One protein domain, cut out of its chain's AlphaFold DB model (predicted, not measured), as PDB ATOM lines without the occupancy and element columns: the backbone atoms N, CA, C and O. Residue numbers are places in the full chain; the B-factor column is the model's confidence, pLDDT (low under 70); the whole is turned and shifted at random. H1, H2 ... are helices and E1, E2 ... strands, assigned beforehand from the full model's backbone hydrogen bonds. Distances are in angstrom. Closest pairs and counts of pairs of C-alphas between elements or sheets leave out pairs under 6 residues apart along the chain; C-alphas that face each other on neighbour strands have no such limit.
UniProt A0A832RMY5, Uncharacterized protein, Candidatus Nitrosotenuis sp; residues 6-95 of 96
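AT A GLANCE: This is residues 6 to 95 of the 96 residues of an uncharacterized protein of Candidatus Nitrosotenuis sp (UniProt A0A832RMY5). Antiparallel strand hairpin E1 and E2 leads into H3, whose far end packs on H1 of the helical hairpin H1 and H2; residues 72 to 95, with H4, stick out. The 90 printed residues hold H1 H2 E1 E2 H3 H4 in order, mostly helix. The whole is extended, radius of gyration of the C-alphas 19.5 A, spans 61 by 39 by 18 A.

IN THESE COORDINATES: E1 is residues 48 to 50, E2 57 to 59, H3 60 to 71, H2 28 to 33. H1, residues 6 to 22, begins at C-alpha (19.210, -22.194, -45.229). H4, residues 79 to 93, ends at C-alpha (5.546, 16.290, -33.041).

HOW THE PARTS SIT: N 49 of E1 and O 58 of E2 are within hydrogen-bond range, 2.8 A. H1 touches H3, closest C-alphas Ala 9 and Val 70, 7.1 A, and H2, Arg 12 and Leu 32, 6.2 A. H1, H2 and H3 have every O i to N i+4 pair within range, H4 9 of 11.

THE WHOLE: The printed part has no cut; link H2 to E1 is long. pLDDT is under 70 at residues 22 to 27, 73 to 82, 94 to 95.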
ATOM      1  N   GLU A   6      18.368 -22.490 -44.060       82.50
ATOM      2  CA  GLU A   6      19.210 -22.194 -45.229       82.50
ATOM      3  C   GLU A   6      18.710 -22.858 -46.516       82.50
ATOM      4  O   GLU A   6      18.567 -22.215 -47.557       82.50
ATOM      5  N   CYS A   7      18.423 -24.159 -46.467       83.62
ATOM      6  CA  CYS A   7      18.014 -24.879 -47.663       83.62
ATOM      7  C   CYS A   7      16.588 -24.513 -48.084       83.62
ATOM      8  O   CYS A   7      16.337 -24.356 -49.276       83.62
ATOM      9  N   VAL A   8      15.680 -24.315 -47.118       84.56
ATOM     10  CA  VAL A   8      14.319 -23.839 -47.400       84.56
ATOM     11  C   VAL A   8      14.376 -22.454 -48.036       84.56
ATOM     12  O   VAL A   8      13.702 -22.212 -49.029       84.56
ATOM     13  N   ALA A   9      15.205 -21.544 -47.519       83.69
ATOM     14  CA  ALA A   9      15.354 -20.223 -48.118       83.69
ATOM     15  C   ALA A   9      15.934 -20.276 -49.537       83.69
ATOM     16  O   ALA A   9      15.494 -19.518 -50.398       83.69
ATOM     17  N   ARG A  10      16.882 -21.183 -49.800       83.50
ATOM     18  CA  ARG A  10      17.440 -21.386 -51.142       83.50
ATOM     19  C   ARG A  10      16.381 -21.872 -52.134       83.50
ATOM     20  O   ARG A  10      16.283 -21.309 -53.219       83.50
ATOM     21  N   GLU A  11      15.574 -22.865 -51.768       84.06
ATOM     22  CA  GLU A  11      14.495 -23.360 -52.636       84.06
ATOM     23  C   GLU A  11      13.382 -22.324 -52.818       84.06
ATOM     24  O   GLU A  11      12.920 -22.120 -53.937       84.06
ATOM     25  N   ARG A  12      13.020 -21.586 -51.760       84.62
ATOM     26  CA  ARG A  12      12.074 -20.465 -51.858       84.62
ATOM     27  C   ARG A  12      12.555 -19.403 -52.839       84.62
ATOM     28  O   ARG A  12      11.780 -18.990 -53.691       84.62
ATOM     29  N   LYS A  13      13.822 -18.985 -52.748       84.44
ATOM     30  CA  LYS A  13      14.414 -18.022 -53.690       84.44
ATOM     31  C   LYS A  13      14.387 -18.550 -55.125       84.44
ATOM     32  O   LYS A  13      13.986 -17.812 -56.012       84.44
ATOM     33  N   ALA A  14      14.731 -19.821 -55.335       85.06
ATOM     34  CA  ALA A  14      14.709 -20.434 -56.663       85.06
ATOM     35  C   ALA A  14      13.296 -20.517 -57.268       85.06
ATOM     36  O   ALA A  14      13.134 -20.329 -58.468       85.06
ATOM     37  N   ILE A  15      12.267 -20.789 -56.455       84.56
ATOM     38  CA  ILE A  15      10.870 -20.793 -56.914       84.56
ATOM     39  C   ILE A  15      10.412 -19.376 -57.250       84.56
ATOM     40  O   ILE A  15       9.827 -19.167 -58.303       84.56
ATOM     41  N   ILE A  16      10.710 -18.404 -56.383       83.75
ATOM     42  CA  ILE A  16      10.354 -16.999 -56.615       83.75
ATOM     43  C   ILE A  16      10.996 -16.484 -57.907       83.75
ATOM     44  O   ILE A  16      10.332 -15.793 -58.667       83.75
ATOM     45  N   GLU A  17      12.256 -16.830 -58.166       82.62
ATOM     46  CA  GLU A  17      12.958 -16.439 -59.391       82.62
ATOM     47  C   GLU A  17      12.319 -17.069 -60.636       82.62
ATOM     48  O   GLU A  17      11.931 -16.344 -61.546       82.62
ATOM     49  N   ARG A  18      12.068 -18.386 -60.622       81.00
ATOM     50  CA  ARG A  18      11.398 -19.087 -61.733       81.00
ATOM     51  C   ARG A  18       9.998 -18.556 -62.028       81.00
ATOM     52  O   ARG A  18       9.595 -18.482 -63.183       81.00
ATOM     53  N   GLU A  19       9.245 -18.210 -60.989       78.44
ATOM     54  CA  GLU A  19       7.883 -17.692 -61.136       78.44
ATOM     55  C   GLU A  19       7.877 -16.211 -61.549       78.44
ATOM     56  O   GLU A  19       6.986 -15.766 -62.272       78.44
ATOM     57  N   ALA A  20       8.906 -15.447 -61.165       75.00
ATOM     58  CA  ALA A  20       9.134 -14.108 -61.702       75.00
ATOM     59  C   ALA A  20       9.448 -14.146 -63.208       75.00
ATOM     60  O   ALA A  20       9.025 -13.250 -63.937       75.00
ATOM     61  N   GLU A  21      10.133 -15.190 -63.684       75.06
ATOM     62  CA  GLU A  21      10.365 -15.433 -65.112       75.06
ATOM     63  C   GLU A  21       9.100 -15.922 -65.844       75.06
ATOM     64  O   GLU A  21       8.885 -15.560 -67.001       75.06
ATOM     65  N   SER A  22       8.249 -16.724 -65.191       68.06
ATOM     66  CA  SER A  22       7.028 -17.285 -65.796       68.06
ATOM     67  C   SER A  22       5.821 -16.332 -65.772       68.06
ATOM     68  O   SER A  22       4.863 -16.536 -66.520       68.06
ATOM     69  N   GLY A  23       5.857 -15.274 -64.954       60.06
ATOM     70  CA  GLY A  23       4.860 -14.199 -64.939       60.06
ATOM     71  C   GLY A  23       3.493 -14.576 -64.354       60.06
ATOM     72  O   GLY A  23       2.575 -13.756 -64.410       60.06
ATOM     73  N   SER A  24       3.330 -15.776 -63.784       59.75
ATOM     74  CA  SER A  24       2.089 -16.195 -63.124       59.75
ATOM     75  C   SER A  24       2.262 -16.212 -61.600       59.75
ATOM     76  O   SER A  24       3.014 -17.028 -61.079       59.75
ATOM     77  N   PRO A  25       1.576 -15.339 -60.840       62.34
ATOM     78  CA  PRO A  25       1.639 -15.355 -59.377       62.34
ATOM     79  C   PRO A  25       0.798 -16.485 -58.748       62.34
ATOM     80  O   PRO A  25       0.870 -16.722 -57.540       62.34
ATOM     81  N   GLU A  26      -0.011 -17.189 -59.545       61.22
ATOM     82  CA  GLU A  26      -1.057 -18.110 -59.087       61.22
ATOM     83  C   GLU A  26      -0.536 -19.546 -58.883       61.22
ATOM     84  O   GLU A  26      -1.065 -20.518 -59.414       61.22
ATOM     85  N   GLY A  27       0.523 -19.705 -58.090       67.12
ATOM     86  CA  GLY A  27       1.120 -21.027 -57.831       67.12
ATOM     87  C   GLY A  27       2.217 -21.038 -56.774       67.12
ATOM     88  O   GLY A  27       2.391 -22.033 -56.066       67.12
ATOM     89  N   ILE A  28       2.874 -19.893 -56.594       71.31
ATOM     90  CA  ILE A  28       3.992 -19.670 -55.672       71.31
ATOM     91  C   ILE A  28       3.691 -20.219 -54.268       71.31
ATOM     92  O   ILE A  28       4.459 -21.022 -53.742       71.31
ATOM     93  N   GLN A  29       2.546 -19.869 -53.670       73.25
ATOM     94  CA  GLN A  29       2.205 -20.282 -52.300       73.25
ATOM     95  C   GLN A  29       2.185 -21.814 -52.131       73.25
ATOM     96  O   GLN A  29       2.797 -22.334 -51.199       73.25
ATOM     97  N   LYS A  30       1.559 -22.538 -53.071       77.69
ATOM     98  CA  LYS A  30       1.463 -24.008 -53.032       77.69
ATOM     99  C   LYS A  30       2.831 -24.671 -53.179       77.69
ATOM    100  O   LYS A  30       3.104 -25.665 -52.512       77.69
ATOM    101  N   LEU A  31       3.690 -24.113 -54.032       75.25
ATOM    102  CA  LEU A  31       5.058 -24.598 -54.215       75.25
ATOM    103  C   LEU A  31       5.899 -24.374 -52.953       75.25
ATOM    104  O   LEU A  31       6.660 -25.255 -52.568       75.25
ATOM    105  N   LEU A  32       5.729 -23.239 -52.267       75.50
ATOM    106  CA  LEU A  32       6.424 -22.963 -51.007       75.50
ATOM    107  C   LEU A  32       5.979 -23.867 -49.851       75.50
ATOM    108  O   LEU A  32       6.801 -24.183 -48.989       75.50
ATOM    109  N   GLU A  33       4.703 -24.252 -49.804       76.62
ATOM    110  CA  GLU A  33       4.161 -25.161 -48.786       76.62
ATOM    111  C   GLU A  33       4.609 -26.615 -48.989       76.62
ATOM    112  O   GLU A  33       4.721 -27.357 -48.017       76.62
ATOM    113  N   GLN A  34       4.929 -27.009 -50.225       77.25
ATOM    114  CA  GLN A  34       5.457 -28.342 -50.544       77.25
ATOM    115  C   GLN A  34       6.942 -28.526 -50.189       77.25
ATOM    116  O   GLN A  34       7.441 -29.651 -50.231       77.25
ATOM    117  N   ILE A  35       7.659 -27.456 -49.826       74.06
ATOM    118  CA  ILE A  35       9.065 -27.542 -49.420       74.06
ATOM    119  C   ILE A  35       9.158 -28.154 -48.019       74.06
ATOM    120  O   ILE A  35       9.118 -27.448 -47.005       74.06
ATOM    121  N   ASP A  36       9.345 -29.470 -47.968       70.69
ATOM    122  CA  ASP A  36       9.676 -30.181 -46.739       70.69
ATOM    123  C   ASP A  36      11.148 -30.604 -46.746       70.69
ATOM    124  O   ASP A  36      11.579 -31.472 -47.505       70.69
ATOM    125  N   MET A  37      11.947 -29.948 -45.900       76.50
ATOM    126  CA  MET A  37      13.365 -30.265 -45.724       76.50
ATOM    127  C   MET A  37      13.674 -30.511 -44.250       76.50
ATOM    128  O   MET A  37      14.219 -29.629 -43.569       76.50
ATOM    129  N   PRO A  38      13.300 -31.694 -43.742       78.06
ATOM    130  CA  PRO A  38      13.416 -32.014 -42.334       78.06
ATOM    131  C   PRO A  38      14.887 -32.151 -41.930       78.06
ATOM    132  O   PRO A  38      15.687 -32.798 -42.607       78.06
ATOM    133  N   MET A  39      15.255 -31.533 -40.810       81.00
ATOM    134  CA  MET A  39      16.536 -31.773 -40.151       81.00
ATOM    135  C   MET A  39      16.444 -33.015 -39.263       81.00
ATOM    136  O   MET A  39      15.425 -33.253 -38.608       81.00
ATOM    137  N   GLU A  40      17.531 -33.778 -39.193       81.62
ATOM    138  CA  GLU A  40      17.618 -34.945 -38.320       81.62
ATOM    139  C   GLU A  40      18.082 -34.525 -36.920       81.62
ATOM    140  O   GLU A  40      19.046 -33.762 -36.801       81.62
ATOM    141  N   PRO A  41      17.414 -34.979 -35.847       81.38
ATOM    142  CA  PRO A  41      17.879 -34.732 -34.491       81.38
ATOM    143  C   PRO A  41      19.132 -35.565 -34.200       81.38
ATOM    144  O   PRO A  41      19.210 -36.740 -34.561       81.38
ATOM    145  N   ASP A  42      20.102 -34.972 -33.509       80.44
ATOM    146  CA  ASP A  42      21.290 -35.696 -33.072       80.44
ATOM    147  C   ASP A  42      20.942 -36.684 -31.941       80.44
ATOM    148  O   ASP A  42      20.241 -36.350 -30.980       80.44
ATOM    149  N   VAL A  43      21.450 -37.918 -32.047       79.00
ATOM    150  CA  VAL A  43      21.161 -39.009 -31.096       79.00
ATOM    151  C   VAL A  43      21.774 -38.739 -29.717       79.00
ATOM    152  O   VAL A  43      21.211 -39.148 -28.703       79.00
ATOM    153  N   LYS A  44      22.914 -38.035 -29.654       77.81
ATOM    154  CA  LYS A  44      23.614 -37.727 -28.396       77.81
ATOM    155  C   LYS A  44      23.069 -36.462 -27.748       77.81
ATOM    156  O   LYS A  44      22.988 -36.385 -26.526       77.81
ATOM    157  N   ARG A  45      22.700 -35.460 -28.550       77.75
ATOM    158  CA  ARG A  45      22.108 -34.210 -28.062       77.75
ATOM    159  C   ARG A  45      20.792 -33.923 -28.775       77.75
ATOM    160  O   ARG A  45      20.758 -33.204 -29.764       77.75
ATOM    161  N   LYS A  46      19.693 -34.386 -28.177       73.00
ATOM    162  CA  LYS A  46      18.316 -34.283 -28.698       73.00
ATOM    163  C   LYS A  46      17.855 -32.857 -29.058       73.00
ATOM    164  O   LYS A  46      16.931 -32.698 -29.850       73.00
ATOM    165  N   SER A  47      18.479 -31.827 -28.479       76.25
ATOM    166  CA  SER A  47      18.192 -30.415 -28.775       76.25
ATOM    167  C   SER A  47      18.882 -29.885 -30.035       76.25
ATOM    168  O   SER A  47      18.525 -28.796 -30.483       76.25
ATOM    169  N   TYR A  48      19.866 -30.610 -30.573       82.94
ATOM    170  CA  TYR A  48      20.618 -30.247 -31.770       82.94
ATOM    171  C   TYR A  48      20.060 -30.975 -32.985       82.94
ATOM    172  O   TYR A  48      19.699 -32.149 -32.923       82.94
ATOM    173  N   TYR A  49      20.032 -30.254 -34.093       84.56
ATOM    174  CA  TYR A  49      19.565 -30.726 -35.379       84.56
ATOM    175  C   TYR A  49      20.695 -30.588 -36.384       84.56
ATOM    176  O   TYR A  49      21.393 -29.570 -36.397       84.56
ATOM    177  N   ILE A  50      20.848 -31.600 -37.234       84.44
ATOM    178  CA  ILE A  50      21.796 -31.597 -38.338       84.44
ATOM    179  C   ILE A  50      21.058 -31.667 -39.673       84.44
ATOM    180  O   ILE A  50      20.170 -32.494 -39.881       84.44
ATOM    181  N   CYS A  51      21.416 -30.781 -40.598       85.38
ATOM    182  CA  CYS A  51      20.967 -30.881 -41.980       85.38
ATOM    183  C   CYS A  51      22.011 -31.631 -42.815       85.38
ATOM    184  O   CYS A  51      23.130 -31.148 -42.974       85.38
ATOM    185  N   LYS A  52      21.642 -32.761 -43.429       80.50
ATOM    186  CA  LYS A  52      22.536 -33.521 -44.330       80.50
ATOM    187  C   LYS A  52      22.875 -32.807 -45.644       80.50
ATOM    188  O   LYS A  52      23.843 -33.176 -46.296       80.50
ATOM    189  N   ARG A  53      22.088 -31.804 -46.046       80.62
ATOM    190  CA  ARG A  53      22.261 -31.088 -47.324       80.62
ATOM    191  C   ARG A  53      23.277 -29.949 -47.225       80.62
ATOM    192  O   ARG A  53      24.094 -29.792 -48.122       80.62
ATOM    193  N   CYS A  54      23.221 -29.156 -46.155       82.50
ATOM    194  CA  CYS A  54      24.113 -28.006 -45.954       82.50
ATOM    195  C   CYS A  54      25.088 -28.161 -44.780       82.50
ATOM    196  O   CYS A  54      25.932 -27.294 -44.587       82.50
ATOM    197  N   GLY A  55      24.975 -29.229 -43.985       81.25
ATOM    198  CA  GLY A  55      25.818 -29.453 -42.810       81.25
ATOM    199  C   GLY A  55      25.486 -28.556 -41.614       81.25
ATOM    200  O   GLY A  55      26.257 -28.520 -40.659       81.25
ATOM    201  N   LEU A  56      24.362 -27.825 -41.641       84.12
ATOM    202  CA  LEU A  56      23.977 -26.938 -40.544       84.12
ATOM    203  C   LEU A  56      23.740 -27.749 -39.268       84.12
ATOM    204  O   LEU A  56      22.865 -28.615 -39.252       84.12
ATOM    205  N   TYR A  57      24.488 -27.426 -38.215       86.31
ATOM    206  CA  TYR A  57      24.373 -28.019 -36.888       86.31
ATOM    207  C   TYR A  57      23.955 -26.937 -35.891       86.31
ATOM    208  O   TYR A  57      24.744 -26.055 -35.561       86.31
ATOM    209  N   ALA A  58      22.700 -26.971 -35.448       85.75
ATOM    210  CA  ALA A  58      22.118 -25.903 -34.637       85.75
ATOM    211  C   ALA A  58      21.064 -26.439 -33.665       85.75
ATOM    212  O   ALA A  58      20.423 -27.460 -33.921       85.75
ATOM    213  N   THR A  59      20.866 -25.749 -32.542       86.81
ATOM    214  CA  THR A  59      19.739 -26.019 -31.644       86.81
ATOM    215  C   THR A  59      18.434 -25.466 -32.210       86.81
ATOM    216  O   THR A  59      18.433 -24.635 -33.116       86.81
ATOM    217  N   ARG A  60      17.292 -25.893 -31.659       83.50
ATOM    218  CA  ARG A  60      15.976 -25.382 -32.088       83.50
ATOM    219  C   ARG A  60      15.864 -23.854 -32.006       83.50
ATOM    220  O   ARG A  60      15.275 -23.252 -32.898       83.50
ATOM    221  N   GLU A  61      16.409 -23.255 -30.951       84.88
ATOM    222  CA  GLU A  61      16.406 -21.799 -30.758       84.88
ATOM    223  C   GLU A  61      17.262 -21.121 -31.827       84.88
ATOM    224  O   GLU A  61      16.763 -20.284 -32.574       84.88
ATOM    225  N   GLN A  62      18.487 -21.616 -32.027       84.56
ATOM    226  CA  GLN A  62      19.389 -21.118 -33.065       84.56
ATOM    227  C   GLN A  62      18.787 -21.232 -34.471       84.56
ATOM    228  O   GLN A  62      18.990 -20.352 -35.301       84.56
ATOM    229  N   VAL A  63      18.019 -22.288 -34.759       85.06
ATOM    230  CA  VAL A  63      17.307 -22.422 -36.039       85.06
ATOM    231  C   VAL A  63      16.285 -21.295 -36.237       85.06
ATOM    232  O   VAL A  63      16.136 -20.814 -37.361       85.06
ATOM    233  N   SER A  64      15.606 -20.850 -35.175       83.19
ATOM    234  CA  SER A  64      14.668 -19.722 -35.238       83.19
ATOM    235  C   SER A  64      15.392 -18.407 -35.532       83.19
ATOM    236  O   SER A  64      15.004 -17.704 -36.464       83.19
ATOM    237  N   ASP A  65      16.485 -18.123 -34.819       85.94
ATOM    238  CA  ASP A  65      17.320 -16.935 -35.055       85.94
ATOM    239  C   ASP A  65      17.879 -16.898 -36.484       85.94
ATOM    240  O   ASP A  65      17.848 -15.873 -37.168       85.94
ATOM    241  N   ILE A  66      18.374 -18.040 -36.977       84.94
ATOM    242  CA  ILE A  66      18.886 -18.156 -38.347       84.94
ATOM    243  C   ILE A  66      17.757 -17.917 -39.348       84.94
ATOM    244  O   ILE A  66      17.953 -17.209 -40.330       84.94
ATOM    245  N   ARG A  67      16.559 -18.460 -39.108       83.94
ATOM    246  CA  ARG A  67      15.406 -18.255 -39.992       83.94
ATOM    247  C   ARG A  67      15.017 -16.782 -40.092       83.94
ATOM    248  O   ARG A  67      14.706 -16.322 -41.188       83.94
ATOM    249  N   GLU A  68      15.033 -16.056 -38.981       84.06
ATOM    250  CA  GLU A  68      14.776 -14.616 -38.984       84.06
ATOM    251  C   GLU A  68      15.849 -13.870 -39.782       84.06
ATOM    252  O   GLU A  68      15.529 -13.105 -40.692       84.06
ATOM    253  N   ARG A  69      17.127 -14.172 -39.528       84.25
ATOM    254  CA  ARG A  69      18.251 -13.558 -40.243       84.25
ATOM    255  C   ARG A  69      18.201 -13.806 -41.750       84.25
ATOM    256  O   ARG A  69      18.475 -12.895 -42.519       84.25
ATOM    257  N   VAL A  70      17.858 -15.020 -42.170       83.00
ATOM    258  CA  VAL A  70      17.820 -15.416 -43.586       83.00
ATOM    259  C   VAL A  70      16.629 -14.798 -44.324       83.00
ATOM    260  O   VAL A  70      16.733 -14.503 -45.516       83.00
ATOM    261  N   ASN A  71      15.507 -14.579 -43.632       78.50
ATOM    262  CA  ASN A  71      14.342 -13.892 -44.198       78.50
ATOM    263  C   ASN A  71      14.474 -12.367 -44.170       78.50
ATOM    264  O   ASN A  71      13.734 -11.684 -44.879       78.50
ATOM    265  N   ARG A  72      15.385 -11.817 -43.361       78.50
ATOM    266  CA  ARG A  72      15.618 -10.379 -43.310       78.50
ATOM    267  C   ARG A  72      16.155  -9.907 -44.662       78.50
ATOM    268  O   ARG A  72      17.254 -10.267 -45.079       78.50
ATOM    269  N   ARG A  73      15.352  -9.093 -45.348       68.38
ATOM    270  CA  ARG A  73      15.748  -8.406 -46.578       68.38
ATOM    271  C   ARG A  73      16.826  -7.373 -46.243       68.38
ATOM    272  O   ARG A  73      16.754  -6.732 -45.193       68.38
ATOM    273  N   ASP A  74      17.818  -7.226 -47.118       65.56
ATOM    274  CA  ASP A  74      18.771  -6.121 -47.005       65.56
ATOM    275  C   ASP A  74      17.998  -4.794 -47.135       65.56
ATOM    276  O   ASP A  74      17.148  -4.693 -48.028       65.56
ATOM    277  N   PRO A  75      18.204  -3.819 -46.227       65.31
ATOM    278  CA  PRO A  75      17.465  -2.566 -46.254       65.31
ATOM    279  C   PRO A  75      17.762  -1.835 -47.558       65.31
ATOM    280  O   PRO A  75      18.898  -1.426 -47.822       65.31
ATOM    281  N   THR A  76      16.729  -1.662 -48.378       69.12
ATOM    282  CA  THR A  76      16.896  -1.018 -49.673       69.12
ATOM    283  C   THR A  76      17.137   0.478 -49.484       69.12
ATOM    284  O   THR A  76      16.884   1.068 -48.431       69.12
ATOM    285  N   ARG A  77      17.679   1.129 -50.514       64.88
ATOM    286  CA  ARG A  77      17.976   2.567 -50.481       64.88
ATOM    287  C   ARG A  77      16.712   3.416 -50.245       64.88
ATOM    288  O   ARG A  77      16.823   4.512 -49.706       64.88
ATOM    289  N   GLU A  78      15.544   2.888 -50.607       65.62
ATOM    290  CA  GLU A  78      14.224   3.490 -50.405       65.62
ATOM    291  C   GLU A  78      13.759   3.402 -48.945       65.62
ATOM    292  O   GLU A  78      13.282   4.405 -48.419       65.62
ATOM    293  N   ASP A  79      13.991   2.281 -48.247       62.31
ATOM    294  CA  ASP A  79      13.688   2.148 -46.808       62.31
ATOM    295  C   ASP A  79      14.365   3.261 -45.988       62.31
ATOM    296  O   ASP A  79      13.748   3.887 -45.128       62.31
ATOM    297  N   LYS A  80      15.616   3.601 -46.332       66.12
ATOM    298  CA  LYS A  80      16.378   4.677 -45.670       66.12
ATOM    299  C   LYS A  80      15.784   6.075 -45.888       66.12
ATOM    300  O   LYS A  80      16.028   6.968 -45.080       66.12
ATOM    301  N   HIS A  81      15.043   6.293 -46.975       67.31
ATOM    302  CA  HIS A  81      14.404   7.581 -47.261       67.31
ATOM    303  C   HIS A  81      13.174   7.811 -46.370       67.31
ATOM    304  O   HIS A  81      12.936   8.935 -45.925       67.31
ATOM    305  N   PHE A  82      12.429   6.748 -46.053       67.00
ATOM    306  CA  PHE A  82      11.287   6.821 -45.138       67.00
ATOM    307  C   PHE A  82      11.714   7.128 -43.698       67.00
ATOM    308  O   PHE A  82      11.069   7.947 -43.044       67.00
ATOM    309  N   ASP A  83      12.848   6.585 -43.246       73.69
ATOM    310  CA  ASP A  83      13.447   6.911 -41.943       73.69
ATOM    311  C   ASP A  83      13.726   8.420 -41.783       73.69
ATOM    312  O   ASP A  83      13.467   9.002 -40.725       73.69
ATOM    313  N   TYR A  84      14.182   9.098 -42.850       73.00
ATOM    314  CA  TYR A  84      14.425  10.546 -42.813       73.00
ATOM    315  C   TYR A  84      13.130  11.388 -42.735       73.00
ATOM    316  O   TYR A  84      13.128  12.502 -42.213       73.00
ATOM    317  N   LEU A  85      12.001  10.889 -43.226       75.88
ATOM    318  CA  LEU A  85      10.728  11.600 -43.079       75.88
ATOM    319  C   LEU A  85      10.096  11.328 -41.709       75.88
ATOM    320  O   LEU A  85       9.575  12.257 -41.088       75.88
ATOM    321  N   ASP A  86      10.204  10.097 -41.207       77.94
ATOM    322  CA  ASP A  86       9.665   9.695 -39.906       77.94
ATOM    323  C   ASP A  86      10.390  10.380 -38.734       77.94
ATOM    324  O   ASP A  86       9.722  10.950 -37.867       77.94
ATOM    325  N   TRP A  87      11.737  10.442 -38.726       80.06
ATOM    326  CA  TRP A  87      12.459  11.176 -37.665       80.06
ATOM    327  C   TRP A  87      12.100  12.665 -37.675       80.06
ATOM    328  O   TRP A  87      11.980  13.285 -36.619       80.06
ATOM    329  N   TRP A  88      11.899  13.244 -38.861       78.81
ATOM    330  CA  TRP A  88      11.596  14.659 -39.001       78.81
ATOM    331  C   TRP A  88      10.182  14.971 -38.504       78.81
ATOM    332  O   TRP A  88       9.989  15.923 -37.745       78.81
ATOM    333  N   GLN A  89       9.199  14.135 -38.851       79.31
ATOM    334  CA  GLN A  89       7.835  14.246 -38.335       79.31
ATOM    335  C   GLN A  89       7.770  14.012 -36.821       79.31
ATOM    336  O   GLN A  89       7.103  14.778 -36.123       79.31
ATOM    337  N   LYS A  90       8.502  13.026 -36.285       78.50
ATOM    338  CA  LYS A  90       8.614  12.807 -34.831       78.50
ATOM    339  C   LYS A  90       9.272  13.991 -34.124       78.50
ATOM    340  O   LYS A  90       8.741  14.460 -33.126       78.50
ATOM    341  N   SER A  91      10.350  14.547 -34.682       74.44
ATOM    342  CA  SER A  91      11.032  15.734 -34.139       74.44
ATOM    343  C   SER A  91      10.144  16.986 -34.137       74.44
ATOM    344  O   SER A  91      10.271  17.843 -33.263       74.44
ATOM    345  N   LYS A  92       9.218  17.098 -35.098       71.94
ATOM    346  CA  LYS A  92       8.195  18.154 -35.140       71.94
ATOM    347  C   LYS A  92       7.068  17.921 -34.132       71.94
ATOM    348  O   LYS A  92       6.607  18.888 -33.539       71.94
ATOM    349  N   LYS A  93       6.637  16.670 -33.949       71.69
ATOM    350  CA  LYS A  93       5.546  16.290 -33.041       71.69
ATOM    351  C   LYS A  93       5.935  16.393 -31.563       71.69
ATOM    352  O   LYS A  93       5.074  16.687 -30.753       71.69
ATOM    353  N   ASP A  94       7.210  16.200 -31.235       62.59
ATOM    354  CA  ASP A  94       7.748  16.338 -29.870       62.59
ATOM    355  C   ASP A  94       7.949  17.811 -29.443       62.59
ATOM    356  O   ASP A  94       8.133  18.115 -28.270       62.59
ATOM    357  N   LYS A  95       7.910  18.750 -30.401       58.34
ATOM    358  CA  LYS A  95       8.071  20.198 -30.172       58.34
ATOM    359  C   LYS A  95       6.755  20.985 -30.089       58.34
ATOM    360  O   LYS A  95       6.821  22.205 -29.941       58.34
TER     361      LYS A  95